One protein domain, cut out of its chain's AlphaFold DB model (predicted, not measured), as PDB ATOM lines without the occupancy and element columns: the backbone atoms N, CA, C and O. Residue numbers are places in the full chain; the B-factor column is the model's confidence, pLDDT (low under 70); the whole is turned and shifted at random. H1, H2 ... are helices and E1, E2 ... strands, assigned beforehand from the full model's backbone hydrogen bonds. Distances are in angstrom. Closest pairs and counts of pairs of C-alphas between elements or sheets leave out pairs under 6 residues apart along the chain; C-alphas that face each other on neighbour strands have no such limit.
ATOM      1  N   ARG A  13     103.780 116.803  96.266       82.69
ATOM      2  CA  ARG A  13     103.322 117.988  97.015       82.69
ATOM      3  C   ARG A  13     104.068 119.274  96.648       82.69
ATOM      4  O   ARG A  13     103.468 120.344  96.654       82.69
ATOM      5  N   GLU A  14     105.363 119.183  96.364       86.00
ATOM      6  CA  GLU A  14     106.182 120.343  96.002       86.00
ATOM      7  C   GLU A  14     105.873 120.814  94.583       86.00
ATOM      8  O   GLU A  14     105.664 122.005  94.352       86.00
ATOM      9  N   PHE A  15     105.750 119.868  93.652       86.88
ATOM     10  CA  PHE A  15     105.392 120.166  92.271       86.88
ATOM     11  C   PHE A  15     104.011 120.828  92.176       86.88
ATOM     12  O   PHE A  15     103.874 121.909  91.603       86.88
ATOM     13  N   THR A  16     102.995 120.244  92.817       87.44
ATOM     14  CA  THR A  16     101.630 120.801  92.831       87.44
ATOM     15  C   THR A  16     101.522 122.114  93.599       87.44
ATOM     16  O   THR A  16     100.644 122.930  93.320       87.44
ATOM     17  N   ARG A  17     102.403 122.370  94.571       88.44
ATOM     18  CA  ARG A  17     102.484 123.677  95.232       88.44
ATOM     19  C   ARG A  17     102.944 124.758  94.257       88.44
ATOM     20  O   ARG A  17     102.270 125.777  94.158       88.44
ATOM     21  N   VAL A  18     104.025 124.522  93.510       89.38
ATOM     22  CA  VAL A  18     104.514 125.469  92.491       89.38
ATOM     23  C   VAL A  18     103.446 125.723  91.426       89.38
ATOM     24  O   VAL A  18     103.165 126.874  91.113       89.38
ATOM     25  N   LEU A  19     102.788 124.670  90.932       89.12
ATOM     26  CA  LEU A  19     101.691 124.795  89.969       89.12
ATOM     27  C   LEU A  19     100.562 125.706  90.471       89.12
ATOM     28  O   LEU A  19     100.147 126.608  89.749       89.12
ATOM     29  N   ARG A  20     100.116 125.534  91.722       89.19
ATOM     30  CA  ARG A  20      99.099 126.411  92.329       89.19
ATOM     31  C   ARG A  20      99.547 127.867  92.415       89.19
ATOM     32  O   ARG A  20      98.751 128.754  92.140       89.19
ATOM     33  N   HIS A  21     100.805 128.115  92.785       88.75
ATOM     34  CA  HIS A  21     101.351 129.478  92.835       88.75
ATOM     35  C   HIS A  21     101.420 130.134  91.455       88.75
ATOM     36  O   HIS A  21     101.283 131.345  91.346       88.75
ATOM     37  N   LEU A  22     101.588 129.329  90.410       86.88
ATOM     38  CA  LEU A  22     101.570 129.767  89.020       86.88
ATOM     39  C   LEU A  22     100.150 129.853  88.437       86.88
ATOM     40  O   LEU A  22     100.020 130.004  87.233       86.88
ATOM     41  N   GLY A  23      99.095 129.689  89.242       89.00
ATOM     42  CA  GLY A  23      97.711 129.771  88.770       89.00
ATOM     43  C   GLY A  23      97.207 128.538  88.013       89.00
ATOM     44  O   GLY A  23      96.139 128.585  87.414       89.00
ATOM     45  N   PHE A  24      97.940 127.417  88.018       90.56
ATOM     46  CA  PHE A  24      97.418 126.175  87.449       90.56
ATOM     47  C   PHE A  24      96.330 125.604  88.357       90.56
ATOM     48  O   PHE A  24      96.478 125.536  89.579       90.56
ATOM     49  N   GLU A  25      95.276 125.093  87.737       89.25
ATOM     50  CA  GLU A  25      94.143 124.490  88.421       89.25
ATOM     51  C   GLU A  25      94.099 122.984  88.175       89.25
ATOM     52  O   GLU A  25      94.317 122.498  87.062       89.25
ATOM     53  N   VAL A  26      93.781 122.225  89.223       86.25
ATOM     54  CA  VAL A  26      93.554 120.786  89.094       86.25
ATOM     55  C   VAL A  26      92.215 120.538  88.405       86.25
ATOM     56  O   VAL A  26      91.155 120.995  88.841       86.25
ATOM     57  N   ASN A  27      92.240 119.778  87.318       81.50
ATOM     58  CA  ASN A  27      91.043 119.387  86.603       81.50
ATOM     59  C   ASN A  27      90.321 118.269  87.367       81.50
ATOM     60  O   ASN A  27      90.547 117.081  87.139       81.50
ATOM     61  N   ARG A  28      89.401 118.669  88.253       63.72
ATOM     62  CA  ARG A  28      88.589 117.778  89.106       63.72
ATOM     63  C   ARG A  28      87.686 116.804  88.337       63.72
ATOM     64  O   ARG A  28      87.114 115.911  88.948       63.72
ATOM     65  N   LYS A  29      87.536 116.963  87.013       61.78
ATOM     66  CA  LYS A  29      86.789 116.014  86.166       61.78
ATOM     67  C   LYS A  29      87.530 114.697  85.930       61.78
ATOM     68  O   LYS A  29      86.936 113.767  85.392       61.78
ATOM     69  N   GLN A  30      88.808 114.599  86.290       57.81
ATOM     70  CA  GLN A  30      89.518 113.328  86.247       57.81
ATOM     71  C   GLN A  30      89.070 112.481  87.450       57.81
ATOM     72  O   GLN A  30      89.258 112.880  88.597       57.81
ATOM     73  N   GLY A  31      88.403 111.353  87.185       51.62
ATOM     74  CA  GLY A  31      87.975 110.411  88.226       51.62
ATOM     75  C   GLY A  31      89.159 109.893  89.046       51.62
ATOM     76  O   GLY A  31      90.285 109.950  88.563       51.62
ATOM     77  N   LYS A  32      88.887 109.403  90.270       53.12
ATOM     78  CA  LYS A  32      89.846 108.840  91.250       53.12
ATOM     79  C   LYS A  32      90.930 107.978  90.583       53.12
ATOM     80  O   LYS A  32      90.784 106.767  90.466       53.12
ATOM     81  N   GLY A  33      92.008 108.599  90.134       54.06
ATOM     82  CA  GLY A  33      93.058 107.955  89.368       54.06
ATOM     83  C   GLY A  33      94.391 108.552  89.764       54.06
ATOM     84  O   GLY A  33      94.477 109.735  90.071       54.06
ATOM     85  N   ALA A  34      95.427 107.720  89.735       62.88
ATOM     86  CA  ALA A  34      96.795 108.025  90.156       62.88
ATOM     87  C   ALA A  34      97.473 109.211  89.428       62.88
ATOM     88  O   ALA A  34      98.622 109.538  89.732       62.88
ATOM     89  N   HIS A  35      96.810 109.809  88.433       69.25
ATOM     90  CA  HIS A  35      97.318 110.902  87.612       69.25
ATOM     91  C   HIS A  35      96.417 112.128  87.758       69.25
ATOM     92  O   HIS A  35      95.248 112.080  87.379       69.25
ATOM     93  N   GLU A  36      96.985 113.231  88.233       83.62
ATOM     94  CA  GLU A  36      96.334 114.532  88.325       83.62
ATOM     95  C   GLU A  36      96.646 115.380  87.096       83.62
ATOM     96  O   GLU A  36      97.802 115.619  86.742       83.62
ATOM     97  N   LYS A  37      95.602 115.882  86.448       87.06
ATOM     98  CA  LYS A  37      95.722 116.803  85.323       87.06
ATOM     99  C   LYS A  37      95.600 118.235  85.811       87.06
ATOM    100  O   LYS A  37      94.537 118.653  86.256       87.06
ATOM    101  N   TRP A  38      96.664 118.999  85.643       90.62
ATOM    102  CA  TRP A  38      96.732 120.420  85.945       90.62
ATOM    103  C   TRP A  38      96.621 121.222  84.656       90.62
ATOM    104  O   TRP A  38      97.255 120.893  83.655       90.62
ATOM    105  N   VAL A  39      95.784 122.252  84.647       90.38
ATOM    106  CA  VAL A  39      95.530 123.078  83.466       90.38
ATOM    107  C   VAL A  39      95.703 124.547  83.806       90.38
ATOM    108  O   VAL A  39      95.344 124.980  84.892       90.38
ATOM    109  N   HIS A  40      96.236 125.310  82.860       91.19
ATOM    110  CA  HIS A  40      96.257 126.764  82.926       91.19
ATOM    111  C   HIS A  40      95.819 127.311  81.564       91.19
ATOM    112  O   HIS A  40      96.448 126.970  80.560       91.19
ATOM    113  N   PRO A  41      94.741 128.106  81.478       86.94
ATOM    114  CA  PRO A  41      94.176 128.538  80.197       86.94
ATOM    115  C   PRO A  41      95.083 129.508  79.423       86.94
ATOM    116  O   PRO A  41      95.118 129.444  78.199       86.94
ATOM    117  N   GLU A  42      95.852 130.341  80.127       86.88
ATOM    118  CA  GLU A  42      96.596 131.464  79.529       86.88
ATOM    119  C   GLU A  42      98.066 131.588  79.981       86.88
ATOM    120  O   GLU A  42      98.655 132.663  79.934       86.88
ATOM    121  N   PHE A  43      98.702 130.493  80.412       86.62
ATOM    122  CA  PHE A  43     100.062 130.568  80.953       86.62
ATOM    123  C   PHE A  43     101.063 130.960  79.863       86.62
ATOM    124  O   PHE A  43     101.307 130.193  78.921       86.62
ATOM    125  N   ARG A  44     101.664 132.149  80.005       82.75
ATOM    126  CA  ARG A  44     102.558 132.759  79.003       82.75
ATOM    127  C   ARG A  44     101.888 132.865  77.626       82.75
ATOM    128  O   ARG A  44     102.488 132.523  76.607       82.75
ATOM    129  N   GLY A  45     100.608 133.244  77.615       84.25
ATOM    130  CA  GLY A  45      99.818 133.448  76.397       84.25
ATOM    131  C   GLY A  45      99.326 132.169  75.712       84.25
ATOM    132  O   GLY A  45      98.798 132.242  74.606       84.25
ATOM    133  N   ALA A  46      99.480 130.992  76.330       86.38
ATOM    134  CA  ALA A  46      98.997 129.732  75.769       86.38
ATOM    135  C   ALA A  46      98.394 128.812  76.834       86.38
ATOM    136  O   ALA A  46      98.830 128.773  77.984       86.38
ATOM    137  N   LYS A  47      97.433 127.982  76.419       88.19
ATOM    138  CA  LYS A  47      96.883 126.938  77.281       88.19
ATOM    139  C   LYS A  47      97.936 125.871  77.562       88.19
ATOM    140  O   LYS A  47      98.442 125.227  76.643       88.19
ATOM    141  N   ARG A  48      98.221 125.633  78.840       91.25
ATOM    142  CA  ARG A  48      99.137 124.590  79.314       91.25
ATOM    143  C   ARG A  48      98.377 123.500  80.040       91.25
ATOM    144  O   ARG A  48      97.398 123.752  80.740       91.25
ATOM    145  N   VAL A  49      98.826 122.269  79.839       89.56
ATOM    146  CA  VAL A  49      98.236 121.072  80.429       89.56
ATOM    147  C   VAL A  49      99.378 120.188  80.892       89.56
ATOM    148  O   VAL A  49     100.241 119.834  80.096       89.56
ATOM    149  N   VAL A  50      99.366 119.843  82.170       89.62
ATOM    150  CA  VAL A  50     100.431 119.104  82.837       89.62
ATOM    151  C   VAL A  50      99.817 117.875  83.478       89.62
ATOM    152  O   VAL A  50      98.821 117.974  84.193       89.62
ATOM    153  N   LEU A  51     100.390 116.711  83.201       86.94
ATOM    154  CA  LEU A  51      99.981 115.454  83.818       86.94
ATOM    155  C   LEU A  51     100.975 115.100  84.918       86.94
ATOM    156  O   LEU A  51     102.162 114.918  84.655       86.94
ATOM    157  N   VAL A  52     100.480 115.016  86.147       83.75
ATOM    158  CA  VAL A  52     101.272 114.739  87.340       83.75
ATOM    159  C   VAL A  52     100.911 113.349  87.847       83.75
ATOM    160  O   VAL A  52      99.770 113.100  88.217       83.75
ATOM    161  N   SER A  53     101.873 112.428  87.842       73.12
ATOM    162  CA  SER A  53     101.654 111.040  88.269       73.12
ATOM    163  C   SER A  53     102.110 110.821  89.711       73.12
ATOM    164  O   SER A  53     103.309 110.759  89.964       73.12
ATOM    165  N   GLU A  54     101.191 110.635  90.659       69.25
ATOM    166  CA  GLU A  54     101.548 110.436  92.075       69.25
ATOM    167  C   GLU A  54     102.275 109.096  92.319       69.25
ATOM    168  O   GLU A  54     103.184 109.014  93.138       69.25
ATOM    169  N   HIS A  55     101.977 108.054  91.539       62.50
ATOM    170  CA  HIS A  55     102.576 106.719  91.709       62.50
ATOM    171  C   HIS A  55     104.078 106.625  91.373       62.50
ATOM    172  O   HIS A  55     104.701 105.609  91.658       62.50
ATOM    173  N   ASN A  56     104.670 107.657  90.764       58.41
ATOM    174  CA  ASN A  56     106.077 107.662  90.346       58.41
ATOM    175  C   ASN A  56     106.980 108.425  91.332       58.41
ATOM    176  O   ASN A  56     107.992 109.012  90.944       58.41
ATOM    177  N   GLN A  57     106.585 108.472  92.608       56.56
ATOM    178  CA  GLN A  57     107.383 109.089  93.657       56.56
ATOM    179  C   GLN A  57     108.487 108.145  94.155       56.56
ATOM    180  O   GLN A  57     108.213 106.978  94.428       56.56
ATOM    181  N   PRO A  58     109.715 108.651  94.365       61.81
ATOM    182  CA  PRO A  58     110.206 109.991  94.025       61.81
ATOM    183  C   PRO A  58     110.430 110.176  92.514       61.81
ATOM    184  O   PRO A  58     111.015 109.313  91.861       61.81
ATOM    185  N   PHE A  59     110.033 111.334  91.963       70.81
ATOM    186  CA  PHE A  59     110.143 111.572  90.521       70.81
ATOM    187  C   PHE A  59     111.590 111.448  90.043       70.81
ATOM    188  O   PHE A  59     112.478 112.204  90.455       70.81
ATOM    189  N   ALA A  60     111.818 110.530  89.106       74.88
ATOM    190  CA  ALA A  60     113.077 110.463  88.385       74.88
ATOM    191  C   ALA A  60     113.329 111.789  87.646       74.88
ATOM    192  O   ALA A  60     112.402 112.432  87.145       74.88
ATOM    193  N   LYS A  61     114.603 112.185  87.517       77.31
ATOM    194  CA  LYS A  61     114.999 113.455  86.877       77.31
ATOM    195  C   LYS A  61     114.399 113.633  85.473       77.31
ATOM    196  O   LYS A  61     114.080 114.758  85.101       77.31
ATOM    197  N   GLY A  62     114.241 112.542  84.718       79.94
ATOM    198  CA  GLY A  62     113.634 112.551  83.383       79.94
ATOM    199  C   GLY A  62     112.139 112.875  83.404       79.94
ATOM    200  O   GLY A  62     111.703 113.765  82.679       79.94
ATOM    201  N   ILE A  63     111.377 112.229  84.293       81.75
ATOM    202  CA  ILE A  63     109.931 112.461  84.451       81.75
ATOM    203  C   ILE A  63     109.688 113.888  84.939       81.75
ATOM    204  O   ILE A  63     108.897 114.615  84.348       81.75
ATOM    205  N   LEU A  64     110.438 114.331  85.954       83.94
ATOM    206  CA  LEU A  64     110.363 115.707  86.438       83.94
ATOM    207  C   LEU A  64     110.659 116.711  85.321       83.94
ATOM    208  O   LEU A  64     109.936 117.692  85.168       83.94
ATOM    209  N   ARG A  65     111.695 116.464  84.511       85.12
ATOM    210  CA  ARG A  65     112.015 117.338  83.381       85.12
ATOM    211  C   ARG A  65     110.869 117.391  82.373       85.12
ATOM    212  O   ARG A  65     110.542 118.489  81.942       85.12
ATOM    213  N   ALA A  66     110.276 116.251  82.028       86.31
ATOM    214  CA  ALA A  66     109.154 116.183  81.098       86.31
ATOM    215  C   ALA A  66     107.921 116.935  81.625       86.31
ATOM    216  O   ALA A  66     107.301 117.687  80.880       86.31
ATOM    217  N   MET A  67     107.598 116.801  82.915       87.38
ATOM    218  CA  MET A  67     106.490 117.536  83.537       87.38
ATOM    219  C   MET A  67     106.742 119.049  83.560       87.38
ATOM    220  O   MET A  67     105.845 119.825  83.245       87.38
ATOM    221  N   ILE A  68     107.964 119.484  83.887       88.94
ATOM    222  CA  ILE A  68     108.340 120.905  83.823       88.94
ATOM    223  C   ILE A  68     108.211 121.420  82.386       88.94
ATOM    224  O   ILE A  68     107.681 122.505  82.174       88.94
ATOM    225  N   ASP A  69     108.635 120.648  81.392       88.19
ATOM    226  CA  ASP A  69     108.539 121.049  79.986       88.19
ATOM    227  C   ASP A  69     107.080 121.278  79.543       88.19
ATOM    228  O   ASP A  69     106.771 122.290  78.915       88.19
ATOM    229  N   GLN A  70     106.148 120.427  79.997       89.56
ATOM    230  CA  GLN A  70     104.704 120.588  79.757       89.56
ATOM    231  C   GLN A  70     104.134 121.902  80.318       89.56
ATOM    232  O   GLN A  70     103.200 122.469  79.744       89.56
ATOM    233  N   THR A  71     104.700 122.422  81.414       87.75
ATOM    234  CA  THR A  71     104.296 123.729  81.968       87.75
ATOM    235  C   THR A  71     104.741 124.896  81.082       87.75
ATOM    236  O   THR A  71     104.191 125.985  81.186       87.75
ATOM    237  N   GLY A  72     105.734 124.699  80.206       87.00
ATOM    238  CA  GLY A  72     106.400 125.784  79.481       87.00
ATOM    239  C   GLY A  72     107.431 126.555  80.317       87.00
ATOM    240  O   GLY A  72     107.917 127.608  79.889       87.00
ATOM    241  N   LEU A  73     107.779 126.051  81.505       87.12
ATOM    242  CA  LEU A  73     108.879 126.552  82.324       87.12
ATOM    243  C   LEU A  73     110.211 125.912  81.938       87.12
ATOM    244  O   LEU A  73     110.297 124.774  81.483       87.12
ATOM    245  N   LYS A  74     111.295 126.632  82.228       87.75
ATOM    246  CA  LYS A  74     112.629 126.032  82.289       87.75
ATOM    247  C   LYS A  74     112.823 125.406  83.676       87.75
ATOM    248  O   LYS A  74     112.305 125.943  84.651       87.75
ATOM    249  N   PRO A  75     113.638 124.345  83.824       85.00
ATOM    250  CA  PRO A  75     113.905 123.763  85.139       85.00
ATOM    251  C   PRO A  75     114.444 124.782  86.133       85.00
ATOM    252  O   PRO A  75     114.060 124.748  87.290       85.00
ATOM    253  N   GLN A  76     115.308 125.695  85.686       84.44
ATOM    254  CA  GLN A  76     115.847 126.751  86.545       84.44
ATOM    255  C   GLN A  76     114.734 127.622  87.133       84.44
ATOM    256  O   GLN A  76     114.741 127.866  88.330       84.44
ATOM    257  N   GLU A  77     113.752 128.016  86.323       86.94
ATOM    258  CA  GLU A  77     112.607 128.815  86.769       86.94
ATOM    259  C   GLU A  77     111.737 128.028  87.755       86.94
ATOM    260  O   GLU A  77     111.375 128.544  88.806       86.94
ATOM    261  N   PHE A  78     111.506 126.739  87.483       87.44
ATOM    262  CA  PHE A  78     110.798 125.858  88.413       87.44
ATOM    263  C   PHE A  78     111.495 125.777  89.782       87.44
ATOM    264  O   PHE A  78     110.852 125.971  90.810       87.44
ATOM    265  N   TYR A  79     112.810 125.523  89.816       84.38
ATOM    266  CA  TYR A  79     113.555 125.453  91.081       84.38
ATOM    267  C   TYR A  79     113.604 126.807  91.798       84.38
ATOM    268  O   TYR A  79     113.614 126.834  93.023       84.38
ATOM    269  N   ARG A  80     113.590 127.925  91.063       85.19
ATOM    270  CA  ARG A  80     113.499 129.267  91.657       85.19
ATOM    271  C   ARG A  80     112.144 129.510  92.319       85.19
ATOM    272  O   ARG A  80     112.141 130.068  93.406       85.19
ATOM    273  N   CYS A  81     111.040 129.061  91.716       85.31
ATOM    274  CA  CYS A  81     109.715 129.091  92.352       85.31
ATOM    275  C   CYS A  81     109.612 128.166  93.564       85.31
ATOM    276  O   CYS A  81     108.842 128.433  94.483       85.31
ATOM    277  N   LEU A  82     110.329 127.041  93.526       84.62
ATOM    278  CA  LEU A  82     110.348 126.089  94.627       84.62
ATOM    279  C   LEU A  82     111.082 126.660  95.849       84.62
ATOM    280  O   LEU A  82     110.625 126.466  96.971       84.62
ATOM    281  N   ASP A  83     112.194 127.358  95.615       84.06
ATOM    282  CA  ASP A  83     112.991 128.039  96.641       84.06
ATOM    283  C   ASP A  83     112.267 129.270  97.206       84.06
ATOM    284  O   ASP A  83     112.148 129.418  98.421       84.06
ATOM    285  N   ASP A  84     111.710 130.110  96.326       83.00
ATOM    286  CA  ASP A  84     110.961 131.302  96.707       83.00
ATOM    287  C   ASP A  84     109.639 131.409  95.917       83.00
ATOM    288  O   ASP A  84     109.649 131.638  94.703       83.00
ATOM    289  N   PRO A  85     108.475 131.280  96.581       75.88
ATOM    290  CA  PRO A  85     107.185 131.310  95.902       75.88
ATOM    291  C   PRO A  85     106.793 132.704  95.391       75.88
ATOM    292  O   PRO A  85     105.915 132.786  94.535       75.88
ATOM    293  N   LYS A  86     107.419 133.797  95.860       79.19
ATOM    294  CA  LYS A  86     107.140 135.146  95.329       79.19
ATOM    295  C   LYS A  86     107.675 135.289  93.905       79.19
ATOM    296  O   LYS A  86     107.048 135.953  93.088       79.19
ATOM    297  N   ARG A  87     108.751 134.573  93.560       79.94
ATOM    298  CA  ARG A  87     109.282 134.509  92.185       79.94
ATOM    299  C   ARG A  87     108.322 133.894  91.170       79.94
ATOM    300  O   ARG A  87     108.461 134.152  89.979       79.94
ATOM    301  N   ALA A  88     107.341 133.105  91.612       78.38
ATOM    302  CA  ALA A  88     106.287 132.627  90.718       78.38
ATOM    303  C   ALA A  88     105.473 133.793  90.134       78.38
ATOM    304  O   ALA A  88     105.073 133.727  88.976       78.38
ATOM    305  N   MET A  89     105.291 134.872  90.903       75.25
ATOM    306  CA  MET A  89     104.574 136.074  90.467       75.25
ATOM    307  C   MET A  89     105.354 136.799  89.363       75.25
ATOM    308  O   MET A  89     104.789 137.086  88.315       75.25
ATOM    309  N   GLU A  90     106.679 136.930  89.512       80.38
ATOM    310  CA  GLU A  90     107.547 137.525  88.479       80.38
ATOM    311  C   GLU A  90     107.508 136.768  87.139       80.38
ATOM    312  O   GLU A  90     107.762 137.345  86.081       80.38
ATOM    313  N   ILE A  91     107.229 135.460  87.165       79.62
ATOM    314  CA  ILE A  91     107.088 134.645  85.950       79.62
ATOM    315  C   ILE A  91     105.723 134.857  85.293       79.62
ATOM    316  O   ILE A  91     105.626 134.751  84.074       79.62
ATOM    317  N   LEU A  92     104.683 135.124  86.083       74.06
ATOM    318  CA  LEU A  92     103.342 135.412  85.573       74.06
ATOM    319  C   LEU A  92     103.247 136.817  84.968       74.06
ATOM    320  O   LEU A  92     102.505 137.012  84.013       74.06
ATOM    321  N   GLU A  93     104.020 137.771  85.484       71.75
ATOM    322  CA  GLU A  93     104.074 139.157  84.995       71.75
ATOM    323  C   GLU A  93     104.930 139.339  83.718       71.75
ATOM    324  O   GLU A  93     105.111 140.465  83.253       71.75
ATOM    325  N   ARG A  94     105.468 138.252  83.144       61.69
ATOM    326  CA  ARG A  94     106.396 138.245  81.995       61.69
ATOM    327  C   ARG A  94     105.866 137.503  80.774       61.69
ATOM    328  O   ARG A  94     106.080 138.040  79.668       61.69
TER     329      ARG A  94
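This is residues 13 to 94 of the 94 residues of the protein "Putative RNA binding protein YcfA (HicA-like mRNA interferase family)" of Thioalkalivibrio sp. ALE21 (UniProt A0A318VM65). A long hairpin of two strands, E1 and E2, has two helices running beside it, H2 packed along E2 and H1 nearer to E1, while H3 stands crosswise to both helices on the side away from the hairpin. H4 makes a corner with H3, near the end of H1, and residues 25 to 26 of a long unnamed stretch pair with E1. The printed part has 82 residues, with four named helices and two named strands in the order H1, E1, E2, H2, H3, H4; the sheet, E1 - E2, is antiparallel and the class is mixed, helices and strands. It is compact, with a radius of gyration of the C-alphas of 12.2 A and spans of 34 by 26 by 17 A.

E1, residues 35 to 43, is 20.9 A long and begins at C-alpha 35 (97.318, 110.902, 87.612). E2 is residues 46 to 53, 22.6 A. H2 is residues 61 to 71, 15.6 A; H1 is residues 13 to 21, 12.4 A; H3 is residues 75 to 83, 12.3 A. H4, residues 87 to 92, is 8.9 A long and ends at C-alpha 92 (103.342, 135.412, 85.573).

E1 and E2 are a hairpin, antiparallel at 164 degrees, with N 38 and O 50 within hydrogen-bond range at 2.8 A. The closest C-alphas of E2 and H2, Val 50 and Gln 70, are 5.5 A apart; those of H1 and E1, Leu 19 and Trp 38, 7.7 A. H1 and H2 are near each other. H1 touches H3 about perpendicular, at 87 degrees, closest at the C-alphas of Val 18 and Leu 82, 6.2 A. H2 and H3 touch only at the corner, C-alphas 68 and 75 being closest at 6.4 A. H3 and H4 also touch only at the corner, and only just, with 3 pairs of C-alphas within 8 A, the closest being those of Cys 81 and Ala 88, 5.2 A. In H1, H2, H3 and H4 every O i to N i+4 pair is within hydrogen-bond range.

The C-alphas of Lys 32 and Arg 94, the two farthest apart, are 35.0 A apart. The printed part has no cut, and the link from H1 to E1, 13 residues, is long. The mean pLDDT of the printed part is 80.5; residues 28 to 35, 54 to 58 and 94 are under 70.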